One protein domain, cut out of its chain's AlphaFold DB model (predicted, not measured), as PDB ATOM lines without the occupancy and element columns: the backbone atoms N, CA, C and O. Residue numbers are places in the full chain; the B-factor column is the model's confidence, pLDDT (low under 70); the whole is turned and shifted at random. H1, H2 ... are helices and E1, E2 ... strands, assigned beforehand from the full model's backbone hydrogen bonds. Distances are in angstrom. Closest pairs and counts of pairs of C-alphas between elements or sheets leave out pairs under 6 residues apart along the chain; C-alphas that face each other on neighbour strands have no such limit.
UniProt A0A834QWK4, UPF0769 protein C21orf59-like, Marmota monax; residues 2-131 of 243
ATOM      1  N   GLU A   2     -25.343 -36.308  39.456       84.62
ATOM      2  CA  GLU A   2     -26.098 -37.524  39.832       84.62
ATOM      3  C   GLU A   2     -26.674 -38.236  38.602       84.62
ATOM      4  O   GLU A   2     -26.419 -39.417  38.394       84.62
ATOM      5  N   GLU A   3     -27.319 -37.488  37.707       82.81
ATOM      6  CA  GLU A   3     -27.810 -38.027  36.436       82.81
ATOM      7  C   GLU A   3     -26.687 -38.535  35.513       82.81
ATOM      8  O   GLU A   3     -26.899 -39.486  34.768       82.81
ATOM      9  N   LEU A   4     -25.479 -37.953  35.578       84.38
ATOM     10  CA  LEU A   4     -24.303 -38.444  34.836       84.38
ATOM     11  C   LEU A   4     -23.916 -39.845  35.317       84.38
ATOM     12  O   LEU A   4     -23.632 -40.726  34.512       84.38
ATOM     13  N   ALA A   5     -23.954 -40.072  36.632       84.94
ATOM     14  CA  ALA A   5     -23.715 -41.390  37.200       84.94
ATOM     15  C   ALA A   5     -24.815 -42.394  36.809       84.94
ATOM     16  O   ALA A   5     -24.554 -43.592  36.718       84.94
ATOM     17  N   GLU A   6     -26.052 -41.949  36.586       85.19
ATOM     18  CA  GLU A   6     -27.166 -42.860  36.320       85.19
ATOM     19  C   GLU A   6     -27.395 -43.165  34.846       85.19
ATOM     20  O   GLU A   6     -27.619 -44.332  34.535       85.19
ATOM     21  N   HIS A   7     -27.296 -42.159  33.981       83.50
ATOM     22  CA  HIS A   7     -27.709 -42.210  32.577       83.50
ATOM     23  C   HIS A   7     -26.585 -41.847  31.602       83.50
ATOM     24  O   HIS A   7     -26.796 -41.865  30.394       83.50
ATOM     25  N   GLY A   8     -25.389 -41.522  32.097       84.81
ATOM     26  CA  GLY A   8     -24.257 -41.194  31.242       84.81
ATOM     27  C   GLY A   8     -24.284 -39.762  30.722       84.81
ATOM     28  O   GLY A   8     -24.813 -38.845  31.355       84.81
ATOM     29  N   ILE A   9     -23.636 -39.560  29.587       85.56
ATOM     30  CA  ILE A   9     -23.279 -38.243  29.060       85.56
ATOM     31  C   ILE A   9     -24.478 -37.569  28.395       85.56
ATOM     32  O   ILE A   9     -25.417 -38.232  27.953       85.56
ATOM     33  N   PHE A  10     -24.455 -36.239  28.331       84.69
ATOM     34  CA  PHE A  10     -25.457 -35.472  27.602       84.69
ATOM     35  C   PHE A  10     -25.464 -35.794  26.099       84.69
ATOM     36  O   PHE A  10     -24.411 -35.897  25.467       84.69
ATOM     37  N   LEU A  11     -26.654 -35.912  25.508       84.50
ATOM     38  CA  LEU A  11     -26.801 -36.019  24.059       84.50
ATOM     39  C   LEU A  11     -26.462 -34.682  23.388       84.50
ATOM     40  O   LEU A  11     -26.667 -33.621  23.987       84.50
ATOM     41  N   PRO A  12     -25.987 -34.701  22.136       83.88
ATOM     42  CA  PRO A  12     -25.859 -33.500  21.321       83.88
ATOM     43  C   PRO A  12     -27.170 -32.682  21.263       83.88
ATOM     44  O   PRO A  12     -28.246 -33.277  21.173       83.88
ATOM     45  N   PRO A  13     -27.128 -31.332  21.273       83.31
ATOM     46  CA  PRO A  13     -28.335 -30.490  21.272       83.31
ATOM     47  C   PRO A  13     -29.317 -30.757  20.124       83.31
ATOM     48  O   PRO A  13     -30.520 -30.603  20.287       83.31
ATOM     49  N   ASN A  14     -28.812 -31.188  18.969       81.69
ATOM     50  CA  ASN A  14     -29.595 -31.568  17.792       81.69
ATOM     51  C   ASN A  14     -30.315 -32.922  17.925       81.69
ATOM     52  O   ASN A  14     -31.158 -33.223  17.090       81.69
ATOM     53  N   MET A  15     -29.977 -33.735  18.930       77.56
ATOM     54  CA  MET A  15     -30.576 -35.053  19.181       77.56
ATOM     55  C   MET A  15     -31.479 -35.073  20.421       77.56
ATOM     56  O   MET A  15     -32.185 -36.051  20.653       77.56
ATOM     57  N   GLN A  16     -31.470 -34.011  21.227       79.12
ATOM     58  CA  GLN A  16     -32.268 -33.933  22.449       79.12
ATOM     59  C   GLN A  16     -33.759 -33.779  22.130       79.12
ATOM     60  O   GLN A  16     -34.152 -32.902  21.364       79.12
ATOM     61  N   GLY A  17     -34.597 -34.601  22.767       74.62
ATOM     62  CA  GLY A  17     -36.057 -34.532  22.627       74.62
ATOM     63  C   GLY A  17     -36.622 -35.119  21.329       74.62
ATOM     64  O   GLY A  17     -37.831 -35.039  21.119       74.62
ATOM     65  N   LEU A  18     -35.778 -35.716  20.483       78.88
ATOM     66  CA  LEU A  18     -36.211 -36.522  19.343       78.88
ATOM     67  C   LEU A  18     -36.493 -37.959  19.788       78.88
ATOM     68  O   LEU A  18     -35.858 -38.470  20.712       78.88
ATOM     69  N   THR A  19     -37.443 -38.618  19.126       77.88
ATOM     70  CA  THR A  19     -37.656 -40.057  19.323       77.88
ATOM     71  C   THR A  19     -36.554 -40.867  18.642       77.88
ATOM     72  O   THR A  19     -35.917 -40.402  17.695       77.88
ATOM     73  N   ASP A  20     -36.361 -42.106  19.101       75.69
ATOM     74  CA  ASP A  20     -35.383 -43.035  18.519       75.69
ATOM     75  C   ASP A  20     -35.622 -43.197  16.992       75.69
ATOM     76  O   ASP A  20     -34.677 -43.178  16.205       75.69
ATOM     77  N   GLU A  21     -36.889 -43.207  16.555       76.81
ATOM     78  CA  GLU A  21     -37.307 -43.257  15.141       76.81
ATOM     79  C   GLU A  21     -36.886 -42.007  14.343       76.81
ATOM     80  O   GLU A  21     -36.339 -42.114  13.246       76.81
ATOM     81  N   GLN A  22     -37.076 -40.808  14.907       75.38
ATOM     82  CA  GLN A  22     -36.686 -39.549  14.259       75.38
ATOM     83  C   GLN A  22     -35.166 -39.429  14.111       75.38
ATOM     84  O   GLN A  22     -34.676 -38.876  13.127       75.38
ATOM     85  N   ILE A  23     -34.409 -39.948  15.079       78.12
ATOM     86  CA  ILE A  23     -32.945 -39.974  15.032       78.12
ATOM     87  C   ILE A  23     -32.459 -40.875  13.888       78.12
ATOM     88  O   ILE A  23     -31.544 -40.483  13.153       78.12
ATOM     89  N   GLU A  24     -33.082 -42.042  13.706       75.31
ATOM     90  CA  GLU A  24     -32.774 -42.964  12.609       75.31
ATOM     91  C   GLU A  24     -33.134 -42.374  11.238       75.31
ATOM     92  O   GLU A  24     -32.317 -42.428  10.311       75.31
ATOM     93  N   GLU A  25     -34.305 -41.740  11.112       78.44
ATOM     94  CA  GLU A  25     -34.746 -41.066   9.882       78.44
ATOM     95  C   GLU A  25     -33.810 -39.917   9.484       78.44
ATOM     96  O   GLU A  25     -33.420 -39.790   8.318       78.44
ATOM     97  N   LEU A  26     -33.402 -39.102  10.462       77.12
ATOM     98  CA  LEU A  26     -32.496 -37.969  10.266       77.12
ATOM     99  C   LEU A  26     -31.018 -38.387  10.190       77.12
ATOM    100  O   LEU A  26     -30.160 -37.545   9.916       77.12
ATOM    101  N   LYS A  27     -30.712 -39.678  10.399       77.44
ATOM    102  CA  LYS A  27     -29.356 -40.257  10.405       77.44
ATOM    103  C   LYS A  27     -28.390 -39.502  11.322       77.44
ATOM    104  O   LYS A  27     -27.204 -39.362  11.005       77.44
ATOM    105  N   LEU A  28     -28.895 -39.002  12.447       77.25
ATOM    106  CA  LEU A  28     -28.083 -38.285  13.425       77.25
ATOM    107  C   LEU A  28     -27.225 -39.288  14.198       77.25
ATOM    108  O   LEU A  28     -27.705 -40.332  14.632       77.25
ATOM    109  N   LYS A  29     -25.937 -38.978  14.352       73.94
ATOM    110  CA  LYS A  29     -24.981 -39.821  15.075       73.94
ATOM    111  C   LYS A  29     -24.399 -39.063  16.253       73.94
ATOM    112  O   LYS A  29     -23.999 -37.907  16.113       73.94
ATOM    113  N   ASP A  30     -24.305 -39.747  17.386       77.44
ATOM    114  CA  ASP A  30     -23.614 -39.228  18.559       77.44
ATOM    115  C   ASP A  30     -22.100 -39.451  18.416       77.44
ATOM    116  O   ASP A  30     -21.556 -40.491  18.785       77.44
ATOM    117  N   GLU A  31     -21.407 -38.458  17.857       76.38
ATOM    118  CA  GLU A  31     -19.948 -38.483  17.682       76.38
ATOM    119  C   GLU A  31     -19.172 -38.506  19.006       76.38
ATOM    120  O   GLU A  31     -17.985 -38.849  19.032       76.38
ATOM    121  N   TRP A  32     -19.808 -38.080  20.098       78.38
ATOM    122  CA  TRP A  32     -19.178 -37.973  21.407       78.38
ATOM    123  C   TRP A  32     -19.455 -39.189  22.284       78.38
ATOM    124  O   TRP A  32     -18.601 -39.529  23.101       78.38
ATOM    125  N   GLY A  33     -20.565 -39.894  22.066       72.94
ATOM    126  CA  GLY A  33     -20.855 -41.178  22.709       72.94
ATOM    127  C   GLY A  33     -19.760 -42.228  22.479       72.94
ATOM    128  O   GLY A  33     -19.405 -42.957  23.399       72.94
ATOM    129  N   GLU A  34     -19.142 -42.253  21.294       71.38
ATOM    130  CA  GLU A  34     -18.027 -43.170  20.993       71.38
ATOM    131  C   GLU A  34     -16.680 -42.713  21.581       71.38
ATOM    132  O   GLU A  34     -15.802 -43.532  21.850       71.38
ATOM    133  N   LYS A  35     -16.494 -41.405  21.785       75.88
ATOM    134  CA  LYS A  35     -15.231 -40.832  22.289       75.88
ATOM    135  C   LYS A  35     -15.170 -40.812  23.812       75.88
ATOM    136  O   LYS A  35     -14.110 -41.019  24.400       75.88
ATOM    137  N   CYS A  36     -16.301 -40.554  24.452       77.69
ATOM    138  CA  CYS A  36     -16.401 -40.342  25.887       77.69
ATOM    139  C   CYS A  36     -16.933 -41.605  26.577       77.69
ATOM    140  O   CYS A  36     -17.986 -41.609  27.204       77.69
ATOM    141  N   ILE A  37     -16.191 -42.703  26.474       76.69
ATOM    142  CA  ILE A  37     -16.585 -43.968  27.102       76.69
ATOM    143  C   ILE A  37     -16.157 -43.955  28.578       76.69
ATOM    144  O   ILE A  37     -15.017 -43.579  28.881       76.69
ATOM    145  N   PRO A  38     -17.030 -44.373  29.512       81.62
ATOM    146  CA  PRO A  38     -16.654 -44.468  30.910       81.62
ATOM    147  C   PRO A  38     -15.592 -45.553  31.153       81.62
ATOM    148  O   PRO A  38     -15.616 -46.637  30.563       81.62
ATOM    149  N   SER A  39     -14.677 -45.285  32.083       77.81
ATOM    150  CA  SER A  39     -13.631 -46.206  32.525       77.81
ATOM    151  C   SER A  39     -14.227 -47.537  32.992       77.81
ATOM    152  O   SER A  39     -14.969 -47.605  33.975       77.81
ATOM    153  N   GLY A  40     -13.858 -48.620  32.309       73.69
ATOM    154  CA  GLY A  40     -14.322 -49.977  32.608       73.69
ATOM    155  C   GLY A  40     -15.576 -50.418  31.846       73.69
ATOM    156  O   GLY A  40     -16.017 -51.545  32.058       73.69
ATOM    157  N   GLY A  41     -16.120 -49.585  30.956       77.88
ATOM    158  CA  GLY A  41     -17.280 -49.912  30.123       77.88
ATOM    159  C   GLY A  41     -18.580 -49.259  30.594       77.88
ATOM    160  O   GLY A  41     -18.655 -48.683  31.683       77.88
ATOM    161  N   SER A  42     -19.595 -49.332  29.733       80.50
ATOM    162  CA  SER A  42     -20.900 -48.695  29.922       80.50
ATOM    163  C   SER A  42     -22.013 -49.714  30.153       80.50
ATOM    164  O   SER A  42     -22.108 -50.714  29.441       80.50
ATOM    165  N   VAL A  43     -22.910 -49.409  31.086       82.69
ATOM    166  CA  VAL A  43     -24.170 -50.124  31.301       82.69
ATOM    167  C   VAL A  43     -25.301 -49.275  30.739       82.69
ATOM    168  O   VAL A  43     -25.453 -48.116  31.121       82.69
ATOM    169  N   PHE A  44     -26.108 -49.843  29.845       83.50
ATOM    170  CA  PHE A  44     -27.223 -49.114  29.253       83.50
ATOM    171  C   PHE A  44     -28.364 -48.931  30.264       83.50
ATOM    172  O   PHE A  44     -28.945 -49.904  30.745       83.50
ATOM    173  N   LYS A  45     -28.687 -47.677  30.583       81.81
ATOM    174  CA  LYS A  45     -29.850 -47.266  31.372       81.81
ATOM    175  C   LYS A  45     -30.484 -46.056  30.691       81.81
ATOM    176  O   LYS A  45     -29.954 -44.951  30.788       81.81
ATOM    177  N   LYS A  46     -31.617 -46.273  30.015       77.62
ATOM    178  CA  LYS A  46     -32.347 -45.216  29.301       77.62
ATOM    179  C   LYS A  46     -32.687 -44.061  30.250       77.62
ATOM    180  O   LYS A  46     -32.970 -44.277  31.428       77.62
ATOM    181  N   ASP A  47     -32.563 -42.846  29.736       79.38
ATOM    182  CA  ASP A  47     -32.992 -41.621  30.404       79.38
ATOM    183  C   ASP A  47     -34.468 -41.374  30.082       79.38
ATOM    184  O   ASP A  47     -34.833 -41.286  28.909       79.38
ATOM    185  N   ASP A  48     -35.305 -41.251  31.110       76.38
ATOM    186  CA  ASP A  48     -36.743 -41.001  30.948       76.38
ATOM    187  C   ASP A  48     -37.013 -39.615  30.337       76.38
ATOM    188  O   ASP A  48     -38.049 -39.395  29.713       76.38
ATOM    189  N   ILE A  49     -36.068 -38.680  30.490       76.56
ATOM    190  CA  ILE A  49     -36.164 -37.303  29.988       76.56
ATOM    191  C   ILE A  49     -35.624 -37.197  28.547       76.56
ATOM    192  O   ILE A  49     -35.897 -36.219  27.853       76.56
ATOM    193  N   GLY A  50     -34.867 -38.197  28.073       75.88
ATOM    194  CA  GLY A  50     -34.302 -38.222  26.718       75.88
ATOM    195  C   GLY A  50     -33.235 -37.151  26.459       75.88
ATOM    196  O   GLY A  50     -33.077 -36.692  25.328       75.88
ATOM    197  N   ARG A  51     -32.521 -36.705  27.502       81.38
ATOM    198  CA  ARG A  51     -31.443 -35.705  27.392       81.38
ATOM    199  C   ARG A  51     -30.055 -36.332  27.400       81.38
ATOM    200  O   ARG A  51     -29.117 -35.724  26.892       81.38
ATOM    201  N   ARG A  52     -29.908 -37.517  27.993       83.38
ATOM    202  CA  ARG A  52     -28.644 -38.260  28.087       83.38
ATOM    203  C   ARG A  52     -28.654 -39.500  27.201       83.38
ATOM    204  O   ARG A  52     -29.705 -40.046  26.883       83.38
ATOM    205  N   ASN A  53     -27.463 -39.953  26.820       79.19
ATOM    206  CA  ASN A  53     -27.275 -41.051  25.870       79.19
ATOM    207  C   ASN A  53     -27.593 -42.445  26.447       79.19
ATOM    208  O   ASN A  53     -27.594 -43.440  25.725       79.19
ATOM    209  N   GLY A  54     -27.842 -42.537  27.755       79.88
ATOM    210  CA  GLY A  54     -28.163 -43.779  28.449       79.88
ATOM    211  C   GLY A  54     -26.959 -44.687  28.709       79.88
ATOM    212  O   GLY A  54     -27.125 -45.765  29.276       79.88
ATOM    213  N   GLN A  55     -25.739 -44.291  28.331       83.06
ATOM    214  CA  GLN A  55     -24.521 -45.069  28.565       83.06
ATOM    215  C   GLN A  55     -23.937 -44.747  29.942       83.06
ATOM    216  O   GLN A  55     -23.004 -43.955  30.100       83.06
ATOM    217  N   ALA A  56     -24.505 -45.372  30.968       85.00
ATOM    218  CA  ALA A  56     -24.110 -45.139  32.345       85.00
ATOM    219  C   ALA A  56     -22.753 -45.788  32.674       85.00
ATOM    220  O   ALA A  56     -22.441 -46.864  32.161       85.00
ATOM    221  N   PRO A  57     -21.957 -45.204  33.584       85.44
ATOM    222  CA  PRO A  57     -20.718 -45.822  34.050       85.44
ATOM    223  C   PRO A  57     -20.985 -47.083  34.892       85.44
ATOM    224  O   PRO A  57     -22.073 -47.263  35.433       85.44
ATOM    225  N   ASN A  58     -19.991 -47.960  35.053       88.19
ATOM    226  CA  ASN A  58     -20.107 -49.151  35.910       88.19
ATOM    227  C   ASN A  58     -20.418 -48.819  37.377       88.19
ATOM    228  O   ASN A  58     -20.045 -47.758  37.870       88.19
ATOM    229  N   GLU A  59     -20.989 -49.769  38.127       87.12
ATOM    230  CA  GLU A  59     -21.368 -49.581  39.541       87.12
ATOM    231  C   GLU A  59     -20.242 -49.019  40.419       87.12
ATOM    232  O   GLU A  59     -20.470 -48.097  41.202       87.12
ATOM    233  N   LYS A  60     -19.007 -49.509  40.248       87.06
ATOM    234  CA  LYS A  60     -17.835 -48.995  40.979       87.06
ATOM    235  C   LYS A  60     -17.584 -47.512  40.684       87.06
ATOM    236  O   LYS A  60     -17.339 -46.737  41.600       87.06
ATOM    237  N   MET A  61     -17.692 -47.111  39.420       87.25
ATOM    238  CA  MET A  61     -17.490 -45.726  38.984       87.25
ATOM    239  C   MET A  61     -18.672 -44.826  39.374       87.25
ATOM    240  O   MET A  61     -18.465 -43.684  39.784       87.25
ATOM    241  N   LYS A  62     -19.904 -45.356  39.370       88.50
ATOM    242  CA  LYS A  62     -21.077 -44.678  39.948       88.50
ATOM    243  C   LYS A  62     -20.856 -44.353  41.420       88.50
ATOM    244  O   LYS A  62     -21.169 -43.249  41.850       88.50
ATOM    245  N   GLN A  63     -20.309 -45.297  42.187       89.38
ATOM    246  CA  GLN A  63     -20.009 -45.082  43.603       89.38
ATOM    247  C   GLN A  63     -18.955 -43.992  43.809       89.38
ATOM    248  O   GLN A  63     -19.100 -43.210  44.739       89.38
ATOM    249  N   VAL A  64     -17.933 -43.898  42.950       90.44
ATOM    250  CA  VAL A  64     -16.940 -42.809  43.014       90.44
ATOM    251  C   VAL A  64     -17.618 -41.446  42.830       90.44
ATOM    252  O   VAL A  64     -17.417 -40.549  43.648       90.44
ATOM    253  N   LEU A  65     -18.488 -41.299  41.823       89.56
ATOM    254  CA  LEU A  65     -19.242 -40.055  41.615       89.56
ATOM    255  C   LEU A  65     -20.189 -39.755  42.784       89.56
ATOM    256  O   LEU A  65     -20.211 -38.636  43.279       89.56
ATOM    257  N   LYS A  66     -20.947 -40.744  43.272       92.62
ATOM    258  CA  LYS A  66     -21.883 -40.534  44.392       92.62
ATOM    259  C   LYS A  66     -21.156 -40.130  45.681       92.62
ATOM    260  O   LYS A  66     -21.569 -39.167  46.318       92.62
ATOM    261  N   LYS A  67     -20.038 -40.784  46.013       92.69
ATOM    262  CA  LYS A  67     -19.223 -40.446  47.193       92.69
ATOM    263  C   LYS A  67     -18.657 -39.032  47.119       92.69
ATOM    264  O   LYS A  67     -18.822 -38.266  48.057       92.69
ATOM    265  N   THR A  68     -18.060 -38.660  45.988       91.81
ATOM    266  CA  THR A  68     -17.496 -37.309  45.820       91.81
ATOM    267  C   THR A  68     -18.568 -36.214  45.852       91.81
ATOM    268  O   THR A  68     -18.339 -35.142  46.407       91.81
ATOM    269  N   ILE A  69     -19.779 -36.488  45.350       91.31
ATOM    270  CA  ILE A  69     -20.931 -35.583  45.495       91.31
ATOM    271  C   ILE A  69     -21.342 -35.440  46.967       91.31
ATOM    272  O   ILE A  69     -21.616 -34.329  47.417       91.31
ATOM    273  N   GLU A  70     -21.410 -36.541  47.717       91.94
ATOM    274  CA  GLU A  70     -21.748 -36.519  49.145       91.94
ATOM    275  C   GLU A  70     -20.707 -35.749  49.967       91.94
ATOM    276  O   GLU A  70     -21.083 -34.936  50.811       91.94
ATOM    277  N   GLU A  71     -19.419 -35.939  49.679       90.25
ATOM    278  CA  GLU A  71     -18.309 -35.211  50.305       90.25
ATOM    279  C   GLU A  71     -18.396 -33.704  50.017       90.25
ATOM    280  O   GLU A  71     -18.387 -32.892  50.946       90.25
ATOM    281  N   ALA A  72     -18.600 -33.314  48.754       90.88
ATOM    282  CA  ALA A  72     -18.781 -31.912  48.381       90.88
ATOM    283  C   ALA A  72     -20.031 -31.290  49.036       90.88
ATOM    284  O   ALA A  72     -19.988 -30.169  49.550       90.88
ATOM    285  N   LYS A  73     -21.150 -32.029  49.094       89.81
ATOM    286  CA  LYS A  73     -22.373 -31.592  49.792       89.81
ATOM    287  C   LYS A  73     -22.157 -31.465  51.300       89.81
ATOM    288  O   LYS A  73     -22.726 -30.563  51.919       89.81
ATOM    289  N   ALA A  74     -21.344 -32.329  51.905       89.06
ATOM    290  CA  ALA A  74     -21.024 -32.263  53.327       89.06
ATOM    291  C   ALA A  74     -20.262 -30.975  53.678       89.06
ATOM    292  O   ALA A  74     -20.525 -30.399  54.740       89.06
ATOM    293  N   ILE A  75     -19.411 -30.479  52.768       87.94
ATOM    294  CA  ILE A  75     -18.671 -29.218  52.936       87.94
ATOM    295  C   ILE A  75     -19.611 -28.007  53.050       87.94
ATOM    296  O   ILE A  75     -19.376 -27.109  53.850       87.94
ATOM    297  N   ILE A  76     -20.718 -27.998  52.306       86.06
ATOM    298  CA  ILE A  76     -21.667 -26.865  52.267       86.06
ATOM    299  C   ILE A  76     -22.840 -27.070  53.251       86.06
ATOM    300  O   ILE A  76     -23.699 -26.206  53.438       86.06
ATOM    301  N   SER A  77     -22.910 -28.229  53.907       87.94
ATOM    302  CA  SER A  77     -24.053 -28.599  54.737       87.94
ATOM    303  C   SER A  77     -24.218 -27.707  55.976       87.94
ATOM    304  O   SER A  77     -23.255 -27.259  56.595       87.94
ATOM    305  N   LYS A  78     -25.473 -27.535  56.422       85.50
ATOM    306  CA  LYS A  78     -25.807 -26.798  57.659       85.50
ATOM    307  C   LYS A  78     -25.105 -27.355  58.907       85.50
ATOM    308  O   LYS A  78     -24.891 -26.610  59.857       85.50
ATOM    309  N   LYS A  79     -24.693 -28.627  58.880       86.69
ATOM    310  CA  LYS A  79     -23.945 -29.285  59.961       86.69
ATOM    311  C   LYS A  79     -22.599 -28.607  60.233       86.69
ATOM    312  O   LYS A  79     -22.158 -28.575  61.376       86.69
ATOM    313  N   GLN A  80     -21.972 -27.997  59.221       83.88
ATOM    314  CA  GLN A  80     -20.732 -27.237  59.420       83.88
ATOM    315  C   GLN A  80     -20.928 -26.027  60.338       83.88
ATOM    316  O   GLN A  80     -20.056 -25.708  61.144       83.88
ATOM    317  N   VAL A  81     -22.102 -25.391  60.271       83.50
ATOM    318  CA  VAL A  81     -22.445 -24.238  61.113       83.50
ATOM    319  C   VAL A  81     -22.600 -24.652  62.578       83.50
ATOM    320  O   VAL A  81     -22.257 -23.880  63.471       83.50
ATOM    321  N   GLU A  82     -23.106 -25.858  62.841       84.19
ATOM    322  CA  GLU A  82     -23.189 -26.432  64.192       84.19
ATOM    323  C   GLU A  82     -21.795 -26.774  64.731       84.19
ATOM    324  O   GLU A  82     -21.482 -26.466  65.879       84.19
ATOM    325  N   ALA A  83     -20.925 -27.309  63.870       85.25
ATOM    326  CA  ALA A  83     -19.526 -27.589  64.183       85.25
ATOM    327  C   ALA A  83     -18.638 -26.330  64.271       85.25
ATOM    328  O   ALA A  83     -17.453 -26.442  64.573       85.25
ATOM    329  N   SER A  84     -19.191 -25.133  64.029       83.00
ATOM    330  CA  SER A  84     -18.463 -23.852  64.004       83.00
ATOM    331  C   SER A  84     -17.277 -23.828  63.028       83.00
ATOM    332  O   SER A  84     -16.291 -23.130  63.258       83.00
ATOM    333  N   VAL A  85     -17.378 -24.577  61.927       86.06
ATOM    334  CA  VAL A  85     -16.379 -24.584  60.853       86.06
ATOM    335  C   VAL A  85     -16.735 -23.495  59.843       86.06
ATOM    336  O   VAL A  85     -17.850 -23.445  59.325       86.06
ATOM    337  N   CYS A  86     -15.788 -22.596  59.578       85.06
ATOM    338  CA  CYS A  86     -15.942 -21.548  58.574       85.06
ATOM    339  C   CYS A  86     -15.632 -22.102  57.181       85.06
ATOM    340  O   CYS A  86     -14.554 -22.647  56.963       85.06
ATOM    341  N   VAL A  87     -16.536 -21.891  56.225       87.31
ATOM    342  CA  VAL A  87     -16.302 -22.243  54.819       87.31
ATOM    343  C   VAL A  87     -15.426 -21.171  54.171       87.31
ATOM    344  O   VAL A  87     -15.797 -19.995  54.145       87.31
ATOM    345  N   THR A  88     -14.269 -21.566  53.642       90.62
ATOM    346  CA  THR A  88     -13.358 -20.682  52.898       90.62
ATOM    347  C   THR A  88     -13.451 -20.927  51.393       90.62
ATOM    348  O   THR A  88     -13.889 -21.985  50.941       90.62
ATOM    349  N   MET A  89     -13.005 -19.954  50.591       89.06
ATOM    350  CA  MET A  89     -12.932 -20.120  49.132       89.06
ATOM    351  C   MET A  89     -12.003 -21.268  48.718       89.06
ATOM    352  O   MET A  89     -12.234 -21.883  47.684       89.06
ATOM    353  N   GLU A  90     -10.971 -21.560  49.509       91.50
ATOM    354  CA  GLU A  90     -10.050 -22.678  49.273       91.50
ATOM    355  C   GLU A  90     -10.776 -24.017  49.407       91.50
ATOM    356  O   GLU A  90     -10.755 -24.800  48.468       91.50
ATOM    357  N   MET A  91     -11.553 -24.216  50.479       90.38
ATOM    358  CA  MET A  91     -12.355 -25.436  50.657       90.38
ATOM    359  C   MET A  91     -13.343 -25.664  49.506       90.38
ATOM    360  O   MET A  91     -13.586 -26.800  49.106       90.38
ATOM    361  N   VAL A  92     -13.923 -24.586  48.967       89.50
ATOM    362  CA  VAL A  92     -14.830 -24.669  47.812       89.50
ATOM    363  C   VAL A  92     -14.071 -25.054  46.541       89.50
ATOM    364  O   VAL A  92     -14.560 -25.883  45.776       89.50
ATOM    365  N   LYS A  93     -12.880 -24.490  46.314       90.50
ATOM    366  CA  LYS A  93     -12.023 -24.864  45.178       90.50
ATOM    367  C   LYS A  93     -11.573 -26.319  45.273       90.50
ATOM    368  O   LYS A  93     -11.720 -27.040  44.296       90.50
ATOM    369  N   ASP A  94     -11.144 -26.760  46.451       91.31
ATOM    370  CA  ASP A  94     -10.733 -28.143  46.690       91.31
ATOM    371  C   ASP A  94     -11.887 -29.119  46.422       91.31
ATOM    372  O   ASP A  94     -11.700 -30.137  45.758       91.31
ATOM    373  N   ALA A  95     -13.106 -28.783  46.861       91.25
ATOM    374  CA  ALA A  95     -14.298 -29.577  46.569       91.25
ATOM    375  C   ALA A  95     -14.602 -29.635  45.060       91.25
ATOM    376  O   ALA A  95     -14.934 -30.697  44.531       91.25
ATOM    377  N   LEU A  96     -14.470 -28.512  44.343       90.56
ATOM    378  CA  LEU A  96     -14.631 -28.478  42.884       90.56
ATOM    379  C   LEU A  96     -13.561 -29.315  42.176       90.56
ATOM    380  O   LEU A  96     -13.879 -30.036  41.231       90.56
ATOM    381  N   ASP A  97     -12.314 -29.267  42.636       91.31
ATOM    382  CA  ASP A  97     -11.215 -30.032  42.048       91.31
ATOM    383  C   ASP A  97     -11.344 -31.535  42.333       91.31
ATOM    384  O   ASP A  97     -11.073 -32.348  41.447       91.31
ATOM    385  N   GLN A  98     -11.863 -31.925  43.500       91.44
ATOM    386  CA  GLN A  98     -12.247 -33.312  43.788       91.44
ATOM    387  C   GLN A  98     -13.326 -33.815  42.822       91.44
ATOM    388  O   GLN A  98     -13.214 -34.922  42.290       91.44
ATOM    389  N   LEU A  99     -14.345 -32.997  42.545       91.19
ATOM    390  CA  LEU A  99     -15.406 -33.335  41.595       91.19
ATOM    391  C   LEU A  99     -14.870 -33.446  40.159       91.19
ATOM    392  O   LEU A  99     -15.198 -34.402  39.456       91.19
ATOM    393  N   ARG A 100     -13.992 -32.526  39.737       90.12
ATOM    394  CA  ARG A 100     -13.296 -32.611  38.441       90.12
ATOM    395  C   ARG A 100     -12.451 -33.879  38.342       90.12
ATOM    396  O   ARG A 100     -12.535 -34.590  37.343       90.12
ATOM    397  N   GLY A 101     -11.685 -34.196  39.387       90.62
ATOM    398  CA  GLY A 101     -10.880 -35.413  39.467       90.62
ATOM    399  C   GLY A 101     -11.732 -36.679  39.367       90.62
ATOM    400  O   GLY A 101     -11.403 -37.582  38.599       90.62
ATOM    401  N   ALA A 102     -12.872 -36.726  40.060       90.81
ATOM    402  CA  ALA A 102     -13.815 -37.837  39.969       90.81
ATOM    403  C   ALA A 102     -14.363 -38.015  38.546       90.81
ATOM    404  O   ALA A 102     -14.409 -39.136  38.037       90.81
ATOM    405  N   VAL A 103     -14.722 -36.916  37.876       89.38
ATOM    406  CA  VAL A 103     -15.165 -36.957  36.477       89.38
ATOM    407  C   VAL A 103     -14.046 -37.430  35.553       89.38
ATOM    408  O   VAL A 103     -14.326 -38.249  34.689       89.38
ATOM    409  N   MET A 104     -12.792 -37.017  35.756       88.44
ATOM    410  CA  MET A 104     -11.655 -37.521  34.968       88.44
ATOM    411  C   MET A 104     -11.387 -39.015  35.191       88.44
ATOM    412  O   MET A 104     -11.012 -39.716  34.257       88.44
ATOM    413  N   ILE A 105     -11.595 -39.532  36.405       88.56
ATOM    414  CA  ILE A 105     -11.450 -40.968  36.689       88.56
ATOM    415  C   ILE A 105     -12.515 -41.772  35.937       88.56
ATOM    416  O   ILE A 105     -12.212 -42.809  35.341       88.56
ATOM    417  N   VAL A 106     -13.766 -41.302  35.961       86.94
ATOM    418  CA  VAL A 106     -14.872 -41.993  35.290       86.94
ATOM    419  C   VAL A 106     -14.832 -41.788  33.780       86.94
ATOM    420  O   VAL A 106     -15.087 -42.740  33.059       86.94
ATOM    421  N   TYR A 107     -14.472 -40.603  33.300       87.50
ATOM    422  CA  TYR A 107     -14.401 -40.233  31.889       87.50
ATOM    423  C   TYR A 107     -13.006 -39.667  31.569       87.50
ATOM    424  O   TYR A 107     -12.815 -38.448  31.566       87.50
ATOM    425  N   PRO A 108     -12.014 -40.527  31.273       84.25
ATOM    426  CA  PRO A 108     -10.621 -40.113  31.083       84.25
ATOM    427  C   PRO A 108     -10.423 -39.249  29.833       84.25
ATOM    428  O   PRO A 108      -9.537 -38.402  29.804       84.25
ATOM    429  N   MET A 109     -11.286 -39.417  28.826       83.25
ATOM    430  CA  MET A 109     -11.317 -38.581  27.619       83.25
ATOM    431  C   MET A 109     -12.088 -37.263  27.821       83.25
ATOM    432  O   MET A 109     -12.231 -36.472  26.889       83.25
ATOM    433  N   GLY A 110     -12.571 -37.013  29.042       84.12
ATOM    434  CA  GLY A 110     -13.394 -35.865  29.394       84.12
ATOM    435  C   GLY A 110     -14.854 -36.014  28.971       84.12
ATOM    436  O   GLY A 110     -15.261 -36.997  28.354       84.12
ATOM    437  N   LEU A 111     -15.647 -35.006  29.333       87.06
ATOM    438  CA  LEU A 111     -17.039 -34.863  28.908       87.06
ATOM    439  C   LEU A 111     -17.125 -34.032  27.616       87.06
ATOM    440  O   LEU A 111     -16.214 -33.239  27.342       87.06
ATOM    441  N   PRO A 112     -18.207 -34.146  26.832       86.44
ATOM    442  CA  PRO A 112     -18.411 -33.314  25.653       86.44
ATOM    443  C   PRO A 112     -18.443 -31.821  26.001       86.44
ATOM    444  O   PRO A 112     -18.850 -31.451  27.103       86.44
ATOM    445  N   PRO A 113     -18.048 -30.940  25.067       85.00
ATOM    446  CA  PRO A 113     -17.969 -29.499  25.311       85.00
ATOM    447  C   PRO A 113     -19.328 -28.856  25.615       85.00
ATOM    448  O   PRO A 113     -19.372 -27.827  26.277       85.00
ATOM    449  N   TYR A 114     -20.419 -29.458  25.142       83.44
ATOM    450  CA  TYR A 114     -21.790 -29.001  25.373       83.44
ATOM    451  C   TYR A 114     -22.437 -29.626  26.622       83.44
ATOM    452  O   TYR A 114     -23.598 -29.337  26.903       83.44
ATOM    453  N   ASP A 115     -21.741 -30.507  27.355       85.19
ATOM    454  CA  ASP A 115     -22.282 -31.073  28.593       85.19
ATOM    455  C   ASP A 115     -22.336 -29.975  29.674       85.19
ATOM    456  O   ASP A 115     -21.301 -29.350  29.945       85.19
ATOM    457  N   PRO A 116     -23.498 -29.733  30.316       84.62
ATOM    458  CA  PRO A 116     -23.633 -28.725  31.366       84.62
ATOM    459  C   PRO A 116     -22.586 -28.852  32.472       84.62
ATOM    460  O   PRO A 116     -22.033 -27.848  32.905       84.62
ATOM    461  N   ILE A 117     -22.219 -30.079  32.852       86.81
ATOM    462  CA  ILE A 117     -21.245 -30.330  33.923       86.81
ATOM    463  C   ILE A 117     -19.863 -29.793  33.534       86.81
ATOM    464  O   ILE A 117     -19.131 -29.249  34.360       86.81
ATOM    465  N   ARG A 118     -19.486 -29.930  32.259       86.12
ATOM    466  CA  ARG A 118     -18.218 -29.394  31.761       86.12
ATOM    467  C   ARG A 118     -18.262 -27.874  31.655       86.12
ATOM    468  O   ARG A 118     -17.282 -27.223  32.007       86.12
ATOM    469  N   MET A 119     -19.380 -27.317  31.193       86.06
ATOM    470  CA  MET A 119     -19.563 -25.866  31.100       86.06
ATOM    471  C   MET A 119     -19.512 -25.195  32.480       86.06
ATOM    472  O   MET A 119     -18.836 -24.175  32.616       86.06
ATOM    473  N   GLU A 120     -20.128 -25.811  33.493       85.19
ATOM    474  CA  GLU A 120     -20.044 -25.423  34.908       85.19
ATOM    475  C   GLU A 120     -18.582 -25.422  35.385       85.19
ATOM    476  O   GLU A 120     -18.088 -24.428  35.917       85.19
ATOM    477  N   PHE A 121     -17.828 -26.498  35.131       86.06
ATOM    478  CA  PHE A 121     -16.420 -26.556  35.532       86.06
ATOM    479  C   PHE A 121     -15.522 -25.556  34.799       86.06
ATOM    480  O   PHE A 121     -14.541 -25.099  35.384       86.06
ATOM    481  N   GLU A 122     -15.811 -25.220  33.545       85.06
ATOM    482  CA  GLU A 122     -15.036 -24.248  32.766       85.06
ATOM    483  C   GLU A 122     -15.517 -22.796  32.962       85.06
ATOM    484  O   GLU A 122     -14.923 -21.888  32.379       85.06
ATOM    485  N   ASN A 123     -16.551 -22.558  33.785       82.00
ATOM    486  CA  ASN A 123     -17.232 -21.263  33.946       82.00
ATOM    487  C   ASN A 123     -17.702 -20.655  32.607       82.00
ATOM    488  O   ASN A 123     -17.645 -19.441  32.408       82.00
ATOM    489  N   LYS A 124     -18.124 -21.504  31.665       80.62
ATOM    490  CA  LYS A 124     -18.653 -21.114  30.341       80.62
ATOM    491  C   LYS A 124     -20.162 -21.314  30.228       80.62
ATOM    492  O   LYS A 124     -20.711 -21.258  29.132       80.62
ATOM    493  N   GLU A 125     -20.815 -21.598  31.343       75.81
ATOM    494  CA  GLU A 125     -22.260 -21.744  31.403       75.81
ATOM    495  C   GLU A 125     -22.971 -20.436  31.040       75.81
ATOM    496  O   GLU A 125     -22.630 -19.354  31.522       75.81
ATOM    497  N   ASP A 126     -23.981 -20.546  30.178       75.75
ATOM    498  CA  ASP A 126     -24.919 -19.459  29.938       75.75
ATOM    499  C   ASP A 126     -26.121 -19.639  30.866       75.75
ATOM    500  O   ASP A 126     -26.980 -20.495  30.661       75.75
ATOM    501  N   LEU A 127     -26.158 -18.835  31.926       73.19
ATOM    502  CA  LEU A 127     -27.250 -18.837  32.898       73.19
ATOM    503  C   LEU A 127     -28.409 -17.918  32.480       73.19
ATOM    504  O   LEU A 127     -29.393 -17.801  33.219       73.19
ATOM    505  N   SER A 128     -28.328 -17.254  31.320       73.31
ATOM    506  CA  SER A 128     -29.373 -16.338  30.868       73.31
ATOM    507  C   SER A 128     -30.709 -17.066  30.652       73.31
ATOM    508  O   SER A 128     -30.784 -18.162  30.106       73.31
ATOM    509  N   GLY A 129     -31.794 -16.490  31.179       72.38
ATOM    510  CA  GLY A 129     -33.140 -17.069  31.074       72.38
ATOM    511  C   GLY A 129     -33.409 -18.316  31.933       72.38
ATOM    512  O   GLY A 129     -34.541 -18.795  31.945       72.38
ATOM    513  N   THR A 130     -32.427 -18.826  32.686       76.94
ATOM    514  CA  THR A 130     -32.624 -19.968  33.595       76.94
ATOM    515  C   THR A 130     -32.987 -19.525  35.014       76.94
ATOM    516  O   THR A 130     -32.592 -18.455  35.476       76.94
ATOM    517  N   GLN A 131     -33.709 -20.377  35.754       73.31
ATOM    518  CA  GLN A 131     -33.981 -20.137  37.180       73.31
ATOM    519  C   GLN A 131     -32.693 -20.082  38.017       73.31
ATOM    520  O   GLN A 131     -32.635 -19.339  38.994       73.31
TER     521      GLN A 131
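AT A GLANCE: This is residues 2 to 131 of the 243 residues of the protein "UPF0769 protein C21orf59-like" of Marmota monax (UniProt A0A834QWK4). Two long helices, H3 and H5, lie side by side and run opposite ways, and beyond one end of this pair residues 77 to 84, which include the short H4, stick out. Near the other end the short helix H1 packs on residues 61 to 69 of H3, beside a small hairpin of strands E1 and E2, and long stretches without named elements lead out to H2, at the opposite end of the long axis from H4. The printed part has 130 residues, with six named helices and two named strands in the order H1 H2 E1 E2 H3 H4 H5 H6; the two-stranded sheet, E1 - E2, is antiparallel. It is mostly helix, though under half of the residues, 64, are in named elements. The whole is only just compact, close to loose, with a radius of gyration of the C-alphas of 16.7 A, and elongated, spanning 59 by 37 by 24 A.

HOW THE PARTS SIT: H1, residues 2 to 7, touches H3, residues 59 to 76, at a shallow tilt of 20 degrees, opposite ways; the closest C-alphas are those of Ala 5 and Lys 62, 5.0 A apart. H2, residues 20 to 25, touches no helix. E1, residues 42 to 44, and E2, residues 55 to 57, form an antiparallel hairpin, with N 43 and O 56 2.8 A apart and N 56 and O 43 2.9 A apart, both within hydrogen-bond range. The closest C-alphas of H1 and E2 are those of His 7 and Ala 56, 4.6 A apart. H3 touches H5, residues 89 to 106, at a shallow tilt of 7 degrees, opposite ways; the closest C-alphas are those of Ala 72 and Ala 95, 5.4 A apart. H4, residues 79 to 82, stands free and touches no helix. H6, residues 116 to 121, is close to H5 but not clearly touching, at a steep tilt of 49 degrees; the closest C-alphas, of Arg 100 and Phe 121, are 7.4 A apart. In H1, H2, H5 and H6 every O i to N i+4 pair is within hydrogen-bond range, in H3 13 of 14 are, and H4 is too short for such a pair.

IN THESE COORDINATES: H1 begins at C-alpha 2, (-26.098, -37.524, 39.832). H3 runs 26.0 A from C-alpha 59 at (-21.368, -49.581, 39.541), and H5 is also 26.0 A long. H6, 8.6 A long, ends at C-alpha 121, (-16.420, -26.556, 35.532).

THE WHOLE: The C-alphas farthest apart, of Glu 25 and Ser 84, are 59.1 A apart. The printed part has no cut; the links H1 to H2 and H2 to E1 are long. The mean pLDDT of the printed part is 83.5, and no printed residue is under 70.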